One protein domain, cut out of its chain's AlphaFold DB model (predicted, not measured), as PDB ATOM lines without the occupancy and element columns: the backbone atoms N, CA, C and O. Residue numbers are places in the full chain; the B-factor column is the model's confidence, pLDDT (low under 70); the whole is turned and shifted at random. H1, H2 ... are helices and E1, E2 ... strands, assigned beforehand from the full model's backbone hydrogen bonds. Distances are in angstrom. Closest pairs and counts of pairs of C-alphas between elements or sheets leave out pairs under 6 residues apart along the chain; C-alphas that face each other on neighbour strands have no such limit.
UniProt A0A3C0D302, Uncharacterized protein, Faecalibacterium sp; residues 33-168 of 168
ATOM      1  N   ALA A  33      34.697 -22.580  47.097       55.69
ATOM      2  CA  ALA A  33      35.664 -23.388  47.812       55.69
ATOM      3  C   ALA A  33      34.883 -24.187  48.855       55.69
ATOM      4  O   ALA A  33      34.327 -23.606  49.785       55.69
ATOM      5  N   THR A  34      34.771 -25.497  48.648       67.06
ATOM      6  CA  THR A  34      34.028 -26.344  49.571       67.06
ATOM      7  C   THR A  34      34.706 -26.274  50.943       67.06
ATOM      8  O   THR A  34      35.899 -25.960  51.032       67.06
ATOM      9  N   GLU A  35      33.983 -26.552  52.027       70.31
ATOM     10  CA  GLU A  35      34.550 -26.479  53.386       70.31
ATOM     11  C   GLU A  35      35.839 -27.317  53.517       70.31
ATOM     12  O   GLU A  35      36.785 -26.963  54.215       70.31
ATOM     13  N   GLU A  36      35.943 -28.387  52.740       70.06
ATOM     14  CA  GLU A  36      37.063 -29.327  52.752       70.06
ATOM     15  C   GLU A  36      38.234 -28.822  51.913       70.06
ATOM     16  O   GLU A  36      39.401 -28.999  52.269       70.06
ATOM     17  N   THR A  37      37.925 -28.089  50.841       72.75
ATOM     18  CA  THR A  37      38.919 -27.317  50.098       72.75
ATOM     19  C   THR A  37      39.613 -26.316  51.020       72.75
ATOM     20  O   THR A  37      40.845 -26.226  51.019       72.75
ATOM     21  N   LYS A  38      38.830 -25.609  51.839       78.19
ATOM     22  CA  LYS A  38      39.343 -24.661  52.828       78.19
ATOM     23  C   LYS A  38      40.173 -25.359  53.905       78.19
ATOM     24  O   LYS A  38      41.299 -24.938  54.157       78.19
ATOM     25  N   GLN A  39      39.685 -26.471  54.452       77.56
ATOM     26  CA  GLN A  39      40.392 -27.241  55.479       77.56
ATOM     27  C   GLN A  39      41.807 -27.663  55.047       77.56
ATOM     28  O   GLN A  39      42.756 -27.561  55.824       77.56
ATOM     29  N   VAL A  40      41.985 -28.119  53.805       78.06
ATOM     30  CA  VAL A  40      43.308 -28.522  53.299       78.06
ATOM     31  C   VAL A  40      44.252 -27.330  53.131       78.06
ATOM     32  O   VAL A  40      45.435 -27.438  53.467       78.06
ATOM     33  N   VAL A  41      43.750 -26.189  52.647       80.81
ATOM     34  CA  VAL A  41      44.536 -24.944  52.572       80.81
ATOM     35  C   VAL A  41      44.974 -24.509  53.969       80.81
ATOM     36  O   VAL A  41      46.147 -24.188  54.175       80.81
ATOM     37  N   ASP A  42      44.060 -24.560  54.935       84.81
ATOM     38  CA  ASP A  42      44.313 -24.168  56.318       84.81
ATOM     39  C   ASP A  42      45.351 -25.084  56.981       84.81
ATOM     40  O   ASP A  42      46.297 -24.587  57.590       84.81
ATOM     41  N   ASN A  43      45.266 -26.406  56.790       84.38
ATOM     42  CA  ASN A  43      46.262 -27.357  57.307       84.38
ATOM     43  C   ASN A  43      47.674 -27.071  56.775       84.38
ATOM     44  O   ASN A  43      48.656 -27.141  57.517       84.38
ATOM     45  N   ILE A  44      47.786 -26.734  55.490       81.62
ATOM     46  CA  ILE A  44      49.063 -26.401  54.852       81.62
ATOM     47  C   ILE A  44      49.614 -25.085  55.394       81.62
ATOM     48  O   ILE A  44      50.794 -25.006  55.747       81.62
ATOM     49  N   ASN A  45      48.778 -24.051  55.458       84.75
ATOM     50  CA  ASN A  45      49.197 -22.743  55.943       84.75
ATOM     51  C   ASN A  45      49.533 -22.764  57.436       84.75
ATOM     52  O   ASN A  45      50.492 -22.102  57.828       84.75
ATOM     53  N   ALA A  46      48.845 -23.579  58.237       87.38
ATOM     54  CA  ALA A  46      49.179 -23.798  59.640       87.38
ATOM     55  C   ALA A  46      50.618 -24.313  59.804       87.38
ATOM     56  O   ALA A  46      51.394 -23.707  60.537       87.38
ATOM     57  N   VAL A  47      51.005 -25.363  59.064       85.69
ATOM     58  CA  VAL A  47      52.383 -25.894  59.083       85.69
ATOM     59  C   VAL A  47      53.383 -24.840  58.617       85.69
ATOM     60  O   VAL A  47      54.421 -24.648  59.242       85.69
ATOM     61  N   ARG A  48      53.085 -24.102  57.544       84.81
ATOM     62  CA  ARG A  48      53.992 -23.054  57.053       84.81
ATOM     63  C   ARG A  48      54.232 -21.969  58.097       84.81
ATOM     64  O   ARG A  48      55.384 -21.663  58.383       84.81
ATOM     65  N   THR A  49      53.164 -21.424  58.675       86.19
ATOM     66  CA  THR A  49      53.259 -20.363  59.684       86.19
ATOM     67  C   THR A  49      53.970 -20.846  60.947       86.19
ATOM     68  O   THR A  49      54.819 -20.125  61.465       86.19
ATOM     69  N   GLU A  50      53.706 -22.076  61.396       86.56
ATOM     70  CA  GLU A  50      54.401 -22.687  62.538       86.56
ATOM     71  C   GLU A  50      55.911 -22.826  62.302       86.56
ATOM     72  O   GLU A  50      56.704 -22.626  63.217       86.56
ATOM     73  N   ASN A  51      56.322 -23.067  61.054       80.75
ATOM     74  CA  ASN A  51      57.726 -23.186  60.661       80.75
ATOM     75  C   ASN A  51      58.333 -21.863  60.140       80.75
ATOM     76  O   ASN A  51      59.360 -21.871  59.462       80.75
ATOM     77  N   GLY A  52      57.710 -20.713  60.434       81.19
ATOM     78  CA  GLY A  52      58.241 -19.384  60.096       81.19
ATOM     79  C   GLY A  52      58.157 -19.004  58.612       81.19
ATOM     80  O   GLY A  52      58.791 -18.040  58.184       81.19
ATOM     81  N   LEU A  53      57.381 -19.740  57.814       80.69
ATOM     82  CA  LEU A  53      57.140 -19.454  56.401       80.69
ATOM     83  C   LEU A  53      55.848 -18.643  56.208       80.69
ATOM     84  O   LEU A  53      54.857 -18.872  56.907       80.69
ATOM     85  N   PRO A  54      55.797 -17.743  55.207       79.25
ATOM     86  CA  PRO A  54      54.580 -17.003  54.899       79.25
ATOM     87  C   PRO A  54      53.469 -17.947  54.425       79.25
ATOM     88  O   PRO A  54      53.721 -18.900  53.672       79.25
ATOM     89  N   ALA A  55      52.240 -17.656  54.850       83.62
ATOM     90  CA  ALA A  55      51.042 -18.329  54.367       83.62
ATOM     91  C   ALA A  55      50.856 -18.089  52.861       83.62
ATOM     92  O   ALA A  55      51.110 -16.996  52.357       83.62
ATOM     93  N   LEU A  56      50.407 -19.120  52.157       80.88
ATOM     94  CA  LEU A  56      50.081 -19.063  50.741       80.88
ATOM     95  C   LEU A  56      48.653 -18.548  50.545       80.88
ATOM     96  O   LEU A  56      47.760 -18.824  51.350       80.88
ATOM     97  N   LYS A  57      48.422 -17.856  49.432       81.44
ATOM     98  CA  LYS A  57      47.112 -17.345  49.015       81.44
ATOM     99  C   LYS A  57      46.543 -18.193  47.896       81.44
ATOM    100  O   LYS A  57      47.260 -18.540  46.966       81.44
ATOM    101  N   THR A  58      45.251 -18.487  47.937       80.44
ATOM    102  CA  THR A  58      44.556 -19.133  46.818       80.44
ATOM    103  C   THR A  58      44.460 -18.196  45.616       80.44
ATOM    104  O   THR A  58      44.196 -17.007  45.780       80.44
ATOM    105  N   ILE A  59      44.589 -18.747  44.411       80.19
ATOM    106  CA  ILE A  59      44.489 -18.034  43.136       80.19
ATOM    107  C   ILE A  59      43.281 -18.598  42.375       80.19
ATOM    108  O   ILE A  59      43.403 -19.636  41.713       80.19
ATOM    109  N   PRO A  60      42.096 -17.957  42.463       81.06
ATOM    110  CA  PRO A  60      40.857 -18.495  41.896       81.06
ATOM    111  C   PRO A  60      40.929 -18.753  40.389       81.06
ATOM    112  O   PRO A  60      40.476 -19.792  39.920       81.06
ATOM    113  N   ALA A  61      41.565 -17.857  39.629       81.81
ATOM    114  CA  ALA A  61      41.709 -18.017  38.181       81.81
ATOM    115  C   ALA A  61      42.579 -19.233  37.808       81.81
ATOM    116  O   ALA A  61      42.233 -19.994  36.908       81.81
ATOM    117  N   ALA A  62      43.684 -19.465  38.522       80.00
ATOM    118  CA  ALA A  62      44.524 -20.643  38.300       80.00
ATOM    119  C   ALA A  62      43.836 -21.930  38.780       80.00
ATOM    120  O   ALA A  62      43.968 -22.975  38.146       80.00
ATOM    121  N   THR A  63      43.058 -21.838  39.859       80.75
ATOM    122  CA  THR A  63      42.200 -22.918  40.363       80.75
ATOM    123  C   THR A  63      41.163 -23.342  39.323       80.75
ATOM    124  O   THR A  63      41.042 -24.531  39.036       80.75
ATOM    125  N   ASP A  64      40.478 -22.394  38.683       81.81
ATOM    126  CA  ASP A  64      39.528 -22.677  37.599       81.81
ATOM    127  C   ASP A  64      40.192 -23.420  36.425       81.81
ATOM    128  O   ASP A  64      39.692 -24.451  35.968       81.81
ATOM    129  N   VAL A  65      41.366 -22.961  35.978       83.31
ATOM    130  CA  VAL A  65      42.126 -23.636  34.911       83.31
ATOM    131  C   VAL A  65      42.521 -25.057  35.319       83.31
ATOM    132  O   VAL A  65      42.341 -25.994  34.536       83.31
ATOM    133  N   ALA A  66      43.014 -25.248  36.545       80.62
ATOM    134  CA  ALA A  66      43.370 -26.567  37.060       80.62
ATOM    135  C   ALA A  66      42.150 -27.505  37.115       80.62
ATOM    136  O   ALA A  66      42.236 -28.650  36.675       80.62
ATOM    137  N   ASN A  67      40.988 -27.012  37.549       80.12
ATOM    138  CA  ASN A  67      39.742 -27.784  37.567       80.12
ATOM    139  C   ASN A  67      39.299 -28.212  36.161       80.12
ATOM    140  O   ASN A  67      38.916 -29.365  35.954       80.12
ATOM    141  N   LYS A  68      39.427 -27.335  35.159       86.12
ATOM    142  CA  LYS A  68      39.137 -27.683  33.756       86.12
ATOM    143  C   LYS A  68      40.059 -28.784  33.234       86.12
ATOM    144  O   LYS A  68      39.598 -29.713  32.569       86.12
ATOM    145  N   ILE A  69      41.353 -28.718  33.559       84.12
ATOM    146  CA  ILE A  69      42.323 -29.762  33.188       84.12
ATOM    147  C   ILE A  69      41.979 -31.087  33.880       84.12
ATOM    148  O   ILE A  69      42.088 -32.150  33.264       84.12
ATOM    149  N   ALA A  70      41.556 -31.039  35.142       79.44
ATOM    150  CA  ALA A  70      41.162 -32.218  35.902       79.44
ATOM    151  C   ALA A  70      39.947 -32.914  35.281       79.44
ATOM    152  O   ALA A  70      40.015 -34.109  34.996       79.44
ATOM    153  N   ALA A  71      38.898 -32.152  34.966       83.12
ATOM    154  CA  ALA A  71      37.701 -32.661  34.301       83.12
ATOM    155  C   ALA A  71      38.011 -33.255  32.914       83.12
ATOM    156  O   ALA A  71      37.466 -34.290  32.535       83.12
ATOM    157  N   LEU A  72      38.922 -32.642  32.146       87.19
ATOM    158  CA  LEU A  72      39.364 -33.196  30.863       87.19
ATOM    159  C   LEU A  72      40.079 -34.548  31.035       87.19
ATOM    160  O   LEU A  72      39.843 -35.484  30.270       87.19
ATOM    161  N   ARG A  73      40.949 -34.664  32.043       82.44
ATOM    162  CA  ARG A  73      41.652 -35.918  32.350       82.44
ATOM    163  C   ARG A  73      40.707 -37.001  32.852       82.44
ATOM    164  O   ARG A  73      40.876 -38.152  32.468       82.44
ATOM    165  N   GLU A  74      39.715 -36.641  33.654       79.88
ATOM    166  CA  GLU A  74      38.663 -37.558  34.084       79.88
ATOM    167  C   GLU A  74      37.905 -38.129  32.881       79.88
ATOM    168  O   GLU A  74      37.811 -39.348  32.744       79.88
ATOM    169  N   LYS A  75      37.469 -37.277  31.940       86.50
ATOM    170  CA  LYS A  75      36.836 -37.734  30.690       86.50
ATOM    171  C   LYS A  75      37.710 -38.731  29.934       86.50
ATOM    172  O   LYS A  75      37.191 -39.729  29.440       86.50
ATOM    173  N   LYS A  76      39.024 -38.488  29.860       87.25
ATOM    174  CA  LYS A  76      39.974 -39.421  29.235       87.25
ATOM    175  C   LYS A  76      40.068 -40.745  29.993       87.25
ATOM    176  O   LYS A  76      40.009 -41.792  29.363       87.25
ATOM    177  N   LEU A  77      40.180 -40.716  31.321       81.69
ATOM    178  CA  LEU A  77      40.230 -41.930  32.150       81.69
ATOM    179  C   LEU A  77      38.958 -42.779  32.017       81.69
ATOM    180  O   LEU A  77      39.034 -44.003  32.048       81.69
ATOM    181  N   LEU A  78      37.806 -42.131  31.840       84.31
ATOM    182  CA  LEU A  78      36.512 -42.782  31.634       84.31
ATOM    183  C   LEU A  78      36.235 -43.149  30.164       84.31
ATOM    184  O   LEU A  78      35.151 -43.643  29.862       84.31
ATOM    185  N   ASN A  79      37.182 -42.919  29.246       88.94
ATOM    186  CA  ASN A  79      37.022 -43.126  27.800       88.94
ATOM    187  C   ASN A  79      35.799 -42.400  27.195       88.94
ATOM    188  O   ASN A  79      35.174 -42.887  26.256       88.94
ATOM    189  N   LEU A  80      35.449 -41.225  27.730       92.25
ATOM    190  CA  LEU A  80      34.311 -40.399  27.290       92.25
ATOM    191  C   LEU A  80      34.688 -39.361  26.221       92.25
ATOM    192  O   LEU A  80      33.854 -38.554  25.813       92.25
ATOM    193  N   ILE A  81      35.953 -39.329  25.811       95.56
ATOM    194  CA  ILE A  81      36.503 -38.391  24.834       95.56
ATOM    195  C   ILE A  81      37.519 -39.129  23.960       95.56
ATOM    196  O   ILE A  81      38.210 -40.028  24.444       95.56
ATOM    197  N   SER A  82      37.602 -38.766  22.679       97.00
ATOM    198  CA  SER A  82      38.622 -39.307  21.778       97.00
ATOM    199  C   SER A  82      40.020 -38.810  22.166       97.00
ATOM    200  O   SER A  82      40.165 -37.785  22.839       97.00
ATOM    201  N   GLU A  83      41.070 -39.512  21.730       95.62
ATOM    202  CA  GLU A  83      42.441 -39.045  21.964       95.62
ATOM    203  C   GLU A  83      42.705 -37.707  21.252       95.62
ATOM    204  O   GLU A  83      43.318 -36.820  21.840       95.62
ATOM    205  N   ASP A  84      42.194 -37.520  20.034       97.19
ATOM    206  CA  ASP A  84      42.404 -36.292  19.256       97.19
ATOM    207  C   ASP A  84      41.715 -35.075  19.890       97.19
ATOM    208  O   ASP A  84      42.328 -34.007  20.029       97.19
ATOM    209  N   ASP A  85      40.470 -35.239  20.350       97.69
ATOM    210  CA  ASP A  85      39.742 -34.186  21.066       97.69
ATOM    211  C   ASP A  85      40.408 -33.888  22.409       97.69
ATOM    212  O   ASP A  85      40.592 -32.724  22.772       97.69
ATOM    213  N   TYR A  86      40.848 -34.929  23.127       94.69
ATOM    214  CA  TYR A  86      41.605 -34.765  24.362       94.69
ATOM    215  C   TYR A  86      42.869 -33.936  24.132       94.69
ATOM    216  O   TYR A  86      43.098 -32.970  24.856       94.69
ATOM    217  N   GLN A  87      43.680 -34.270  23.126       94.38
ATOM    218  CA  GLN A  87      44.919 -33.546  22.831       94.38
ATOM    219  C   GLN A  87      44.648 -32.099  22.412       94.38
ATOM    220  O   GLN A  87      45.403 -31.191  22.768       94.38
ATOM    221  N   THR A  88      43.569 -31.860  21.669       96.25
ATOM    222  CA  THR A  88      43.165 -30.516  21.240       96.25
ATOM    223  C   THR A  88      42.762 -29.646  22.428       96.25
ATOM    224  O   THR A  88      43.307 -28.552  22.601       96.25
ATOM    225  N   GLU A  89      41.869 -30.136  23.286       95.19
ATOM    226  CA  GLU A  89      41.431 -29.416  24.487       95.19
ATOM    227  C   GLU A  89      42.565 -29.264  25.507       95.19
ATOM    228  O   GLU A  89      42.736 -28.198  26.101       95.19
ATOM    229  N   TRP A  90      43.410 -30.286  25.651       90.44
ATOM    230  CA  TRP A  90      44.565 -30.253  26.541       90.44
ATOM    231  C   TRP A  90      45.523 -29.118  26.164       90.44
ATOM    232  O   TRP A  90      45.918 -28.337  27.032       90.44
ATOM    233  N   ARG A  91      45.838 -28.955  24.871       90.81
ATOM    234  CA  ARG A  91      46.688 -27.848  24.395       90.81
ATOM    235  C   ARG A  91      46.069 -26.485  24.692       90.81
ATOM    236  O   ARG A  91      46.781 -25.609  25.173       90.81
ATOM    237  N   LYS A  92      44.763 -26.306  24.462       92.88
ATOM    238  CA  LYS A  92      44.065 -25.042  24.765       92.88
ATOM    239  C   LYS A  92      44.187 -24.696  26.247       92.88
ATOM    240  O   LYS A  92      44.661 -23.612  26.583       92.88
ATOM    241  N   LEU A  93      43.842 -25.631  27.131       89.50
ATOM    242  CA  LEU A  93      43.851 -25.403  28.579       89.50
ATOM    243  C   LEU A  93      45.249 -25.075  29.119       89.50
ATOM    244  O   LEU A  93      45.393 -24.152  29.916       89.50
ATOM    245  N   TYR A  94      46.291 -25.763  28.644       83.56
ATOM    246  CA  TYR A  94      47.672 -25.506  29.079       83.56
ATOM    247  C   TYR A  94      48.267 -24.193  28.539       83.56
ATOM    248  O   TYR A  94      49.310 -23.751  29.024       83.56
ATOM    249  N   THR A  95      47.621 -23.549  27.560       86.56
ATOM    250  CA  THR A  95      48.027 -22.224  27.053       86.56
ATOM    251  C   THR A  95      47.347 -21.054  27.759       86.56
ATOM    252  O   THR A  95      47.784 -19.916  27.576       86.56
ATOM    253  N   ILE A  96      46.319 -21.308  28.579       85.75
ATOM    254  CA  ILE A  96      45.644 -20.257  29.343       85.75
ATOM    255  C   ILE A  96      46.652 -19.619  30.300       85.75
ATOM    256  O   ILE A  96      47.322 -20.308  31.074       85.75
ATOM    257  N   GLN A  97      46.756 -18.294  30.230       83.12
ATOM    258  CA  GLN A  97      47.600 -17.513  31.120       83.12
ATOM    259  C   GLN A  97      46.774 -16.964  32.279       83.12
ATOM    260  O   GLN A  97      45.722 -16.361  32.075       83.12
ATOM    261  N   VAL A  98      47.295 -17.126  33.486       77.81
ATOM    262  CA  VAL A  98      46.827 -16.475  34.704       77.81
ATOM    263  C   VAL A  98      47.973 -15.603  35.192       77.81
ATOM    264  O   VAL A  98      49.080 -16.096  35.372       77.81
ATOM    265  N   GLU A  99      47.739 -14.294  35.318       78.00
ATOM    266  CA  GLU A  99      48.771 -13.324  35.735       78.00
ATOM    267  C   GLU A  99      50.041 -13.372  34.854       78.00
ATOM    268  O   GLU A  99      51.170 -13.292  35.332       78.00
ATOM    269  N   GLY A 100      49.857 -13.556  33.539       76.38
ATOM    270  CA  GLY A 100      50.956 -13.678  32.569       76.38
ATOM    271  C   GLY A 100      51.702 -15.017  32.621       76.38
ATOM    272  O   GLY A 100      52.705 -15.198  31.931       76.38
ATOM    273  N   LYS A 101      51.230 -15.973  33.430       74.94
ATOM    274  CA  LYS A 101      51.863 -17.278  33.637       74.94
ATOM    275  C   LYS A 101      50.945 -18.392  33.160       74.94
ATOM    276  O   LYS A 101      49.773 -18.455  33.510       74.94
ATOM    277  N   LYS A 102      51.485 -19.292  32.342       72.44
ATOM    278  CA  LYS A 102      50.783 -20.504  31.897       72.44
ATOM    279  C   LYS A 102      51.020 -21.662  32.861       72.44
ATOM    280  O   LYS A 102      52.048 -21.706  33.539       72.44
ATOM    281  N   CYS A 103      50.116 -22.638  32.854       70.88
ATOM    282  CA  CYS A 103      50.319 -23.894  33.572       70.88
ATOM    283  C   CYS A 103      51.563 -24.621  33.028       70.88
ATOM    284  O   CYS A 103      51.668 -24.879  31.828       70.88
ATOM    285  N   ASN A 104      52.512 -24.965  33.901       65.12
ATOM    286  CA  ASN A 104      53.746 -25.654  33.522       65.12
ATOM    287  C   ASN A 104      54.055 -26.799  34.490       65.12
ATOM    288  O   ASN A 104      54.605 -26.571  35.561       65.12
ATOM    289  N   GLY A 105      53.747 -28.033  34.097       64.88
ATOM    290  CA  GLY A 105      53.992 -29.207  34.929       64.88
ATOM    291  C   GLY A 105      52.953 -30.301  34.728       64.88
ATOM    292  O   GLY A 105      52.129 -30.264  33.809       64.88
ATOM    293  N   TYR A 106      52.993 -31.297  35.608       61.16
ATOM    294  CA  TYR A 106      52.065 -32.419  35.587       61.16
ATOM    295  C   TYR A 106      51.167 -32.374  36.817       61.16
ATOM    296  O   TYR A 106      51.631 -32.557  37.938       61.16
ATOM    297  N   MET A 107      49.863 -32.204  36.600       67.50
ATOM    298  CA  MET A 107      48.889 -32.335  37.679       67.50
ATOM    299  C   MET A 107      48.771 -33.800  38.083       67.50
ATOM    300  O   MET A 107      48.397 -34.637  37.261       67.50
ATOM    301  N   SER A 108      49.097 -34.130  39.328       63.19
ATOM    302  CA  SER A 108      48.854 -35.475  39.845       63.19
ATOM    303  C   SER A 108      47.384 -35.609  40.226       63.19
ATOM    304  O   SER A 108      46.887 -34.824  41.027       63.19
ATOM    305  N   ILE A 109      46.692 -36.598  39.660       64.00
ATOM    306  CA  ILE A 109      45.321 -36.953  40.041       64.00
ATOM    307  C   ILE A 109      45.416 -38.259  40.829       64.00
ATOM    308  O   ILE A 109      45.702 -39.303  40.246       64.00
ATOM    309  N   ASN A 110      45.236 -38.206  42.151       58.88
ATOM    310  CA  ASN A 110      45.167 -39.415  42.970       58.88
ATOM    311  C   ASN A 110      43.715 -39.902  43.022       58.88
ATOM    312  O   ASN A 110      42.848 -39.234  43.580       58.88
ATOM    313  N   THR A 111      43.445 -41.057  42.422       58.22
ATOM    314  CA  THR A 111      42.095 -41.626  42.337       58.22
ATOM    315  C   THR A 111      41.712 -42.427  43.589       58.22
ATOM    316  O   THR A 111      40.522 -42.588  43.871       58.22
ATOM    317  N   GLY A 112      42.695 -42.881  44.377       57.94
ATOM    318  CA  GLY A 112      42.511 -43.891  45.425       57.94
ATOM    319  C   GLY A 112      42.108 -43.379  46.811       57.94
ATOM    320  O   GLY A 112      41.497 -44.136  47.554       57.94
ATOM    321  N   VAL A 113      42.402 -42.123  47.168       60.81
ATOM    322  CA  VAL A 113      42.174 -41.576  48.530       60.81
ATOM    323  C   VAL A 113      41.755 -40.106  48.495       60.81
ATOM    324  O   VAL A 113      42.159 -39.383  47.579       60.81
ATOM    325  N   SER A 114      40.925 -39.669  49.450       65.38
ATOM    326  CA  SER A 114      40.476 -38.272  49.541       65.38
ATOM    327  C   SER A 114      41.566 -37.379  50.130       65.38
ATOM    328  O   SER A 114      42.274 -37.788  51.044       65.38
ATOM    329  N   CYS A 115      41.740 -36.158  49.621       67.19
ATOM    330  CA  CYS A 115      42.825 -35.281  50.093       67.19
ATOM    331  C   CYS A 115      42.578 -34.773  51.512       67.19
ATOM    332  O   CYS A 115      43.517 -34.696  52.295       67.19
ATOM    333  N   GLU A 116      41.316 -34.545  51.865       64.88
ATOM    334  CA  GLU A 116      40.877 -34.241  53.230       64.88
ATOM    335  C   GLU A 116      41.247 -35.345  54.246       64.88
ATOM    336  O   GLU A 116      41.527 -35.045  55.403       64.88
ATOM    337  N   GLU A 117      41.326 -36.613  53.814       69.50
ATOM    338  CA  GLU A 117      41.651 -37.753  54.685       69.50
ATOM    339  C   GLU A 117      43.147 -37.837  55.015       69.50
ATOM    340  O   GLU A 117      43.506 -38.300  56.097       69.50
ATOM    341  N   TYR A 118      44.033 -37.421  54.100       71.44
ATOM    342  CA  TYR A 118      45.482 -37.584  54.277       71.44
ATOM    343  C   TYR A 118      46.266 -36.273  54.401       71.44
ATOM    344  O   TYR A 118      47.358 -36.302  54.958       71.44
ATOM    345  N   LEU A 119      45.763 -35.126  53.930       75.94
ATOM    346  CA  LEU A 119      46.408 -33.809  54.092       75.94
ATOM    347  C   LEU A 119      46.021 -33.148  55.421       75.94
ATOM    348  O   LEU A 119      45.635 -31.979  55.477       75.94
ATOM    349  N   THR A 120      46.133 -33.908  56.508       82.44
ATOM    350  CA  THR A 120      46.010 -33.381  57.869       82.44
ATOM    351  C   THR A 120      47.224 -32.521  58.220       82.44
ATOM    352  O   THR A 120      48.287 -32.644  57.604       82.44
ATOM    353  N   LYS A 121      47.100 -31.667  59.246       83.81
ATOM    354  CA  LYS A 121      48.233 -30.884  59.768       83.81
ATOM    355  C   LYS A 121      49.435 -31.781  60.100       83.81
ATOM    356  O   LYS A 121      50.537 -31.496  59.643       83.81
ATOM    357  N   ASP A 122      49.215 -32.887  60.812       86.75
ATOM    358  CA  ASP A 122      50.276 -33.814  61.230       86.75
ATOM    359  C   ASP A 122      50.990 -34.465  60.040       86.75
ATOM    360  O   ASP A 122      52.217 -34.572  60.024       86.75
ATOM    361  N   TYR A 123      50.241 -34.872  59.009       83.81
ATOM    362  CA  TYR A 123      50.843 -35.405  57.788       83.81
ATOM    363  C   TYR A 123      51.665 -34.336  57.064       83.81
ATOM    364  O   TYR A 123      52.784 -34.608  56.620       83.81
ATOM    365  N   CYS A 124      51.134 -33.116  56.970       81.12
ATOM    366  CA  CYS A 124      51.840 -31.990  56.374       81.12
ATOM    367  C   CYS A 124      53.130 -31.653  57.142       81.12
ATOM    368  O   CYS A 124      54.164 -31.459  56.506       81.12
ATOM    369  N   GLN A 125      53.101 -31.655  58.479       83.31
ATOM    370  CA  GLN A 125      54.280 -31.421  59.319       83.31
ATOM    371  C   GLN A 125      55.315 -32.530  59.130       83.31
ATOM    372  O   GLN A 125      56.464 -32.245  58.813       83.31
ATOM    373  N   LYS A 126      54.903 -33.802  59.183       86.81
ATOM    374  CA  LYS A 126      55.800 -34.937  58.921       86.81
ATOM    375  C   LYS A 126      56.512 -34.804  57.571       86.81
ATOM    376  O   LYS A 126      57.707 -35.059  57.462       86.81
ATOM    377  N   LYS A 127      55.784 -34.415  56.523       83.62
ATOM    378  CA  LYS A 127      56.351 -34.229  55.180       83.62
ATOM    379  C   LYS A 127      57.232 -32.988  55.054       83.62
ATOM    380  O   LYS A 127      58.151 -32.999  54.233       83.62
ATOM    381  N   TYR A 128      56.986 -31.960  55.859       78.00
ATOM    382  CA  TYR A 128      57.900 -30.835  56.028       78.00
ATOM    383  C   TYR A 128      59.218 -31.287  56.669       78.00
ATOM    384  O   TYR A 128      60.276 -31.047  56.089       78.00
ATOM    385  N   ASP A 129      59.150 -32.025  57.778       82.19
ATOM    386  CA  ASP A 129      60.322 -32.524  58.513       82.19
ATOM    387  C   ASP A 129      61.176 -33.486  57.667       82.19
ATOM    388  O   ASP A 129      62.404 -33.461  57.720       82.19
ATOM    389  N   GLU A 130      60.533 -34.303  56.826       83.56
ATOM    390  CA  GLU A 130      61.189 -35.197  55.860       83.56
ATOM    391  C   GLU A 130      61.792 -34.456  54.646       83.56
ATOM    392  O   GLU A 130      62.420 -35.088  53.794       83.56
ATOM    393  N   ASN A 131      61.587 -33.138  54.522       77.75
ATOM    394  CA  ASN A 131      61.910 -32.343  53.331       77.75
ATOM    395  C   ASN A 131      61.282 -32.918  52.032       77.75
ATOM    396  O   ASN A 131      61.796 -32.743  50.923       77.75
ATOM    397  N   ASP A 132      60.133 -33.594  52.157       74.69
ATOM    398  CA  ASP A 132      59.360 -34.221  51.071       74.69
ATOM    399  C   ASP A 132      58.070 -33.433  50.787       74.69
ATOM    400  O   ASP A 132      56.983 -33.960  50.529       74.69
ATOM    401  N   LEU A 133      58.191 -32.105  50.795       69.00
ATOM    402  CA  LEU A 133      57.096 -31.183  50.497       69.00
ATOM    403  C   LEU A 133      56.510 -31.385  49.088       69.00
ATOM    404  O   LEU A 133      55.360 -31.037  48.830       69.00
ATOM    405  N   GLN A 134      57.257 -32.022  48.179       65.62
ATOM    406  CA  GLN A 134      56.767 -32.436  46.857       65.62
ATOM    407  C   GLN A 134      55.542 -33.342  46.920       65.62
ATOM    408  O   GLN A 134      54.735 -33.348  45.987       65.62
ATOM    409  N   ARG A 135      55.429 -34.126  47.989       64.38
ATOM    410  CA  ARG A 135      54.365 -35.105  48.176       64.38
ATOM    411  C   ARG A 135      53.088 -34.492  48.751       64.38
ATOM    412  O   ARG A 135      52.022 -35.064  48.555       64.38
ATOM    413  N   ILE A 136      53.194 -33.326  49.393       62.09
ATOM    414  CA  ILE A 136      52.055 -32.477  49.782       62.09
ATOM    415  C   ILE A 136      51.615 -31.624  48.582       62.09
ATOM    416  O   ILE A 136      50.438 -31.555  48.243       62.09
ATOM    417  N   PHE A 137      52.578 -31.000  47.901       58.25
ATOM    418  CA  PHE A 137      52.363 -29.945  46.903       58.25
ATOM    419  C   PHE A 137      52.359 -30.440  45.452       58.25
ATOM    420  O   PHE A 137      52.783 -29.717  44.551       58.25
ATOM    421  N   GLY A 138      51.967 -31.695  45.231       53.00
ATOM    422  CA  GLY A 138      52.130 -32.455  43.989       53.00
ATOM    423  C   GLY A 138      52.033 -31.673  42.663       53.00
ATOM    424  O   GLY A 138      50.998 -31.666  42.007       53.00
ATOM    425  N   ARG A 139      53.192 -31.162  42.219       51.84
ATOM    426  CA  ARG A 139      53.705 -31.036  40.834       51.84
ATOM    427  C   ARG A 139      53.014 -30.112  39.814       51.84
ATOM    428  O   ARG A 139      53.280 -30.272  38.622       51.84
ATOM    429  N   ILE A 140      52.229 -29.106  40.201       43.31
ATOM    430  CA  ILE A 140      51.611 -28.234  39.175       43.31
ATOM    431  C   ILE A 140      52.536 -27.148  38.618       43.31
ATOM    432  O   ILE A 140      52.396 -26.858  37.437       43.31
ATOM    433  N   MET A 141      53.523 -26.619  39.351       42.28
ATOM    434  CA  MET A 141      54.502 -25.686  38.767       42.28
ATOM    435  C   MET A 141      55.868 -25.746  39.453       42.28
ATOM    436  O   MET A 141      56.054 -25.224  40.546       42.28
ATOM    437  N   ARG A 142      56.857 -26.347  38.786       36.97
ATOM    438  CA  ARG A 142      58.280 -26.153  39.100       36.97
ATOM    439  C   ARG A 142      58.951 -25.497  37.900       36.97
ATOM    440  O   ARG A 142      59.469 -26.191  37.032       36.97
ATOM    441  N   SER A 143      58.908 -24.168  37.832       39.91
ATOM    442  CA  SER A 143      59.959 -23.405  37.146       39.91
ATOM    443  C   SER A 143      60.930 -22.864  38.196       39.91
ATOM    444  O   SER A 143      60.617 -22.867  39.386       39.91
ATOM    445  N   SER A 144      62.092 -22.384  37.759       43.53
ATOM    446  CA  SER A 144      63.062 -21.643  38.580       43.53
ATOM    447  C   SER A 144      62.474 -20.423  39.308       43.53
ATOM    448  O   SER A 144      63.117 -19.898  40.209       43.53
ATOM    449  N   ASP A 145      61.243 -20.019  38.966       50.47
ATOM    450  CA  ASP A 145      60.602 -18.771  39.391       50.47
ATOM    451  C   ASP A 145      59.375 -19.025  40.307       50.47
ATOM    452  O   ASP A 145      58.495 -18.171  40.430       50.47
ATOM    453  N   LEU A 146      59.289 -20.235  40.892       50.75
ATOM    454  CA  LEU A 146      58.288 -20.759  41.848       50.75
ATOM    455  C   LEU A 146      57.302 -19.713  42.411       50.75
ATOM    456  O   LEU A 146      57.556 -19.100  43.443       50.75
ATOM    457  N   THR A 147      56.140 -19.552  41.772       54.00
ATOM    458  CA  THR A 147      55.080 -18.654  42.277       54.00
ATOM    459  C   THR A 147      53.793 -19.375  42.656       54.00
ATOM    460  O   THR A 147      52.996 -18.787  43.368       54.00
ATOM    461  N   TYR A 148      53.593 -20.633  42.245       51.00
ATOM    462  CA  TYR A 148      52.353 -21.364  42.520       51.00
ATOM    463  C   TYR A 148      52.606 -22.759  43.098       51.00
ATOM    464  O   TYR A 148      53.418 -23.535  42.596       51.00
ATOM    465  N   VAL A 149      51.853 -23.080  44.142       59.31
ATOM    466  CA  VAL A 149      51.723 -24.365  44.819       59.31
ATOM    467  C   VAL A 149      50.297 -24.836  44.590       59.31
ATOM    468  O   VAL A 149      49.379 -24.274  45.170       59.31
ATOM    469  N   ALA A 150      50.073 -25.856  43.769       55.69
ATOM    470  CA  ALA A 150      48.737 -26.428  43.661       55.69
ATOM    471  C   ALA A 150      48.607 -27.699  44.487       55.69
ATOM    472  O   ALA A 150      49.507 -28.540  44.520       55.69
ATOM    473  N   VAL A 151      47.453 -27.834  45.114       60.66
ATOM    474  CA  VAL A 151      47.079 -28.958  45.949       60.66
ATOM    475  C   VAL A 151      45.784 -29.504  45.385       60.66
ATOM    476  O   VAL A 151      44.801 -28.783  45.231       60.66
ATOM    477  N   ALA A 152      45.811 -30.774  44.996       57.88
ATOM    478  CA  ALA A 152      44.596 -31.468  44.617       57.88
ATOM    479  C   ALA A 152      43.720 -31.611  45.866       57.88
ATOM    480  O   ALA A 152      44.222 -31.972  46.928       57.88
ATOM    481  N   ASN A 153      42.430 -31.337  45.726       56.56
ATOM    482  CA  ASN A 153      41.405 -31.705  46.682       56.56
ATOM    483  C   ASN A 153      40.428 -32.663  46.014       56.56
ATOM    484  O   ASN A 153      39.596 -32.290  45.190       56.56
ATOM    485  N   LYS A 154      40.505 -33.938  46.374       57.53
ATOM    486  CA  LYS A 154      39.378 -34.832  46.127       57.53
ATOM    487  C   LYS A 154      38.317 -34.561  47.197       57.53
ATOM    488  O   LYS A 154      38.669 -34.567  48.369       57.53
ATOM    489  N   LYS A 155      37.057 -34.401  46.778       52.47
ATOM    490  CA  LYS A 155      35.855 -34.715  47.567       52.47
ATOM    491  C   LYS A 155      34.726 -35.136  46.606       52.47
ATOM    492  O   LYS A 155      34.252 -34.315  45.839       52.47
ATOM    493  N   MET A 156      34.530 -36.434  46.341       54.25
ATOM    494  CA  MET A 156      33.668 -37.449  47.004       54.25
ATOM    495  C   MET A 156      32.194 -37.504  46.527       54.25
ATOM    496  O   MET A 156      31.531 -36.501  46.297       54.25
ATOM    497  N   SER A 157      31.688 -38.746  46.454       43.19
ATOM    498  CA  SER A 157      30.352 -39.271  46.079       43.19
ATOM    499  C   SER A 157      29.949 -39.336  44.596       43.19
ATOM    500  O   SER A 157      29.375 -40.349  44.202       43.19
ATOM    501  N   ASN A 158      30.282 -38.351  43.755       50.56
ATOM    502  CA  ASN A 158      29.811 -38.277  42.355       50.56
ATOM    503  C   ASN A 158      30.915 -38.257  41.271       50.56
ATOM    504  O   ASN A 158      30.580 -38.235  40.091       50.56
ATOM    505  N   GLY A 159      32.202 -38.307  41.646       50.91
ATOM    506  CA  GLY A 159      33.325 -38.579  40.727       50.91
ATOM    507  C   GLY A 159      34.334 -37.444  40.501       50.91
ATOM    508  O   GLY A 159      35.478 -37.740  40.172       50.91
ATOM    509  N   THR A 160      33.986 -36.181  40.759       59.16
ATOM    510  CA  THR A 160      34.803 -35.052  40.275       59.16
ATOM    511  C   THR A 160      36.042 -34.749  41.130       59.16
ATOM    512  O   THR A 160      36.013 -34.776  42.363       59.16
ATOM    513  N   PHE A 161      37.139 -34.384  40.459       66.62
ATOM    514  CA  PHE A 161      38.370 -33.872  41.071       66.62
ATOM    515  C   PHE A 161      38.353 -32.344  41.177       66.62
ATOM    516  O   PHE A 161      38.139 -31.665  40.172       66.62
ATOM    517  N   VAL A 162      38.662 -31.805  42.359       67.94
ATOM    518  CA  VAL A 162      38.886 -30.368  42.566       67.94
ATOM    519  C   VAL A 162      40.382 -30.125  42.794       67.94
ATOM    520  O   VAL A 162      41.106 -30.941  43.353       67.94
ATOM    521  N   PHE A 163      40.895 -29.011  42.309       73.88
ATOM    522  CA  PHE A 163      42.251 -28.538  42.530       73.88
ATOM    523  C   PHE A 163      42.182 -27.159  43.160       73.88
ATOM    524  O   PHE A 163      41.304 -26.366  42.841       73.88
ATOM    525  N   VAL A 164      43.140 -26.864  44.028       73.12
ATOM    526  CA  VAL A 164      43.333 -25.550  44.630       73.12
ATOM    527  C   VAL A 164      44.721 -25.087  44.264       73.12
ATOM    528  O   VAL A 164      45.708 -25.716  44.641       73.12
ATOM    529  N   VAL A 165      44.820 -23.991  43.524       74.94
ATOM    530  CA  VAL A 165      46.112 -23.369  43.244       74.94
ATOM    531  C   VAL A 165      46.348 -22.276  44.272       74.94
ATOM    532  O   VAL A 165      45.541 -21.363  44.410       74.94
ATOM    533  N   MET A 166      47.455 -22.377  44.993       71.00
ATOM    534  CA  MET A 166      47.949 -21.394  45.948       71.00
ATOM    535  C   MET A 166      49.233 -20.738  45.426       71.00
ATOM    536  O   MET A 166      49.882 -21.282  44.541       71.00
ATOM    537  N   ALA A 167      49.613 -19.585  45.957       72.69
ATOM    538  CA  ALA A 167      50.798 -18.814  45.585       72.69
ATOM    539  C   ALA A 167      51.383 -18.081  46.797       72.69
ATOM    540  O   ALA A 167      50.699 -17.952  47.812       72.69
ATOM    541  N   TYR A 168      52.629 -17.615  46.686       64.44
ATOM    542  CA  TYR A 168      53.233 -16.694  47.661       64.44
ATOM    543  C   TYR A 168      52.544 -15.320  47.659       64.44
ATOM    544  O   TYR A 168      52.077 -14.895  46.579       64.44
TER     545      TYR A 168
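AT A GLANCE: This is residues 33 to 168 of the 168 residues of an uncharacterized protein of Faecalibacterium sp (UniProt A0A3C0D302). A strand hairpin of E1 and E2 runs through the middle, with helices on two sides of it: the helical hairpin of H2 and H3 on one side, H2 next to E2 and H3 beyond it, and H1, H4 and H5 on the other. The strands are the innermost elements, H3 and H5 the farthest out. The printed part has 136 residues with five named helices and two named strands, in the order H1 H2 H3 H4 H5 E1 E2; the sheet E1 - E2 is antiparallel and the class is mostly helix. The whole is compact, with a radius of gyration of the C-alphas of 15.0 A and spans of 46 by 36 by 25 A.

HOW THE PARTS SIT: E1, residues 148 to 154, and E2, residues 161 to 167, are antiparallel neighbours at 156 degrees and form a hairpin. N 151 and O 164, at 2.8 A, and N 166 and O 149, at 2.7 A, are within hydrogen-bond range. Residues 57 to 58 pair antiparallel with residues 166 to 167 of E2. H2, residues 60 to 77, comes closest to E2 at the C-alphas of Thr 63 and Val 165, 4.9 A apart. H2 and H3, residues 83 to 95, touch as a helical hairpin, at a shallow tilt of 12 degrees, opposite ways; their closest C-alphas are those of Ile 69 and Leu 93, 6.5 A apart. H3 is apart from E1 and E2. The closest C-alphas of H1, residues 35 to 50, and E1 are those of Thr 37 and Asn 153, 6.1 A apart. With its residues 43 to 47 alone H1 touches H5, residues 121 to 129, at a steep tilt of 41 degrees, the same way; the C-alphas of Asn 43 and Lys 121 are closest, at 4.7 A. With its residues 36 to 40 alone H1 touches H4, residues 115 to 118, closest at the C-alphas of Val 40 and Glu 116, 6.2 A. In H1, H2, H3 and H5 every O i to N i+4 pair is within hydrogen-bond range; H4 is too short for such a pair.

IN THESE COORDINATES: H1 begins at C-alpha 35 (34.550, -26.479, 53.386) and is 22.2 A long. H2 is 25.4 A long, H3 18.4 A and H5 12.3 A. E1 is 19.0 A long, and E2, 20.0 A, ends at C-alpha 167 (50.798, -18.814, 45.585).

THE WHOLE: The C-alphas of Gly 52 and Ser 82 are the two farthest apart, 47.4 A. The printed part has no cut. The links H3 to H4 and H5 to E1 are long, with 19 and 18 residues. The mean pLDDT of the printed part is 74.1; 47 residues are under 70, among them residues 104 to 117 and 133 to 162.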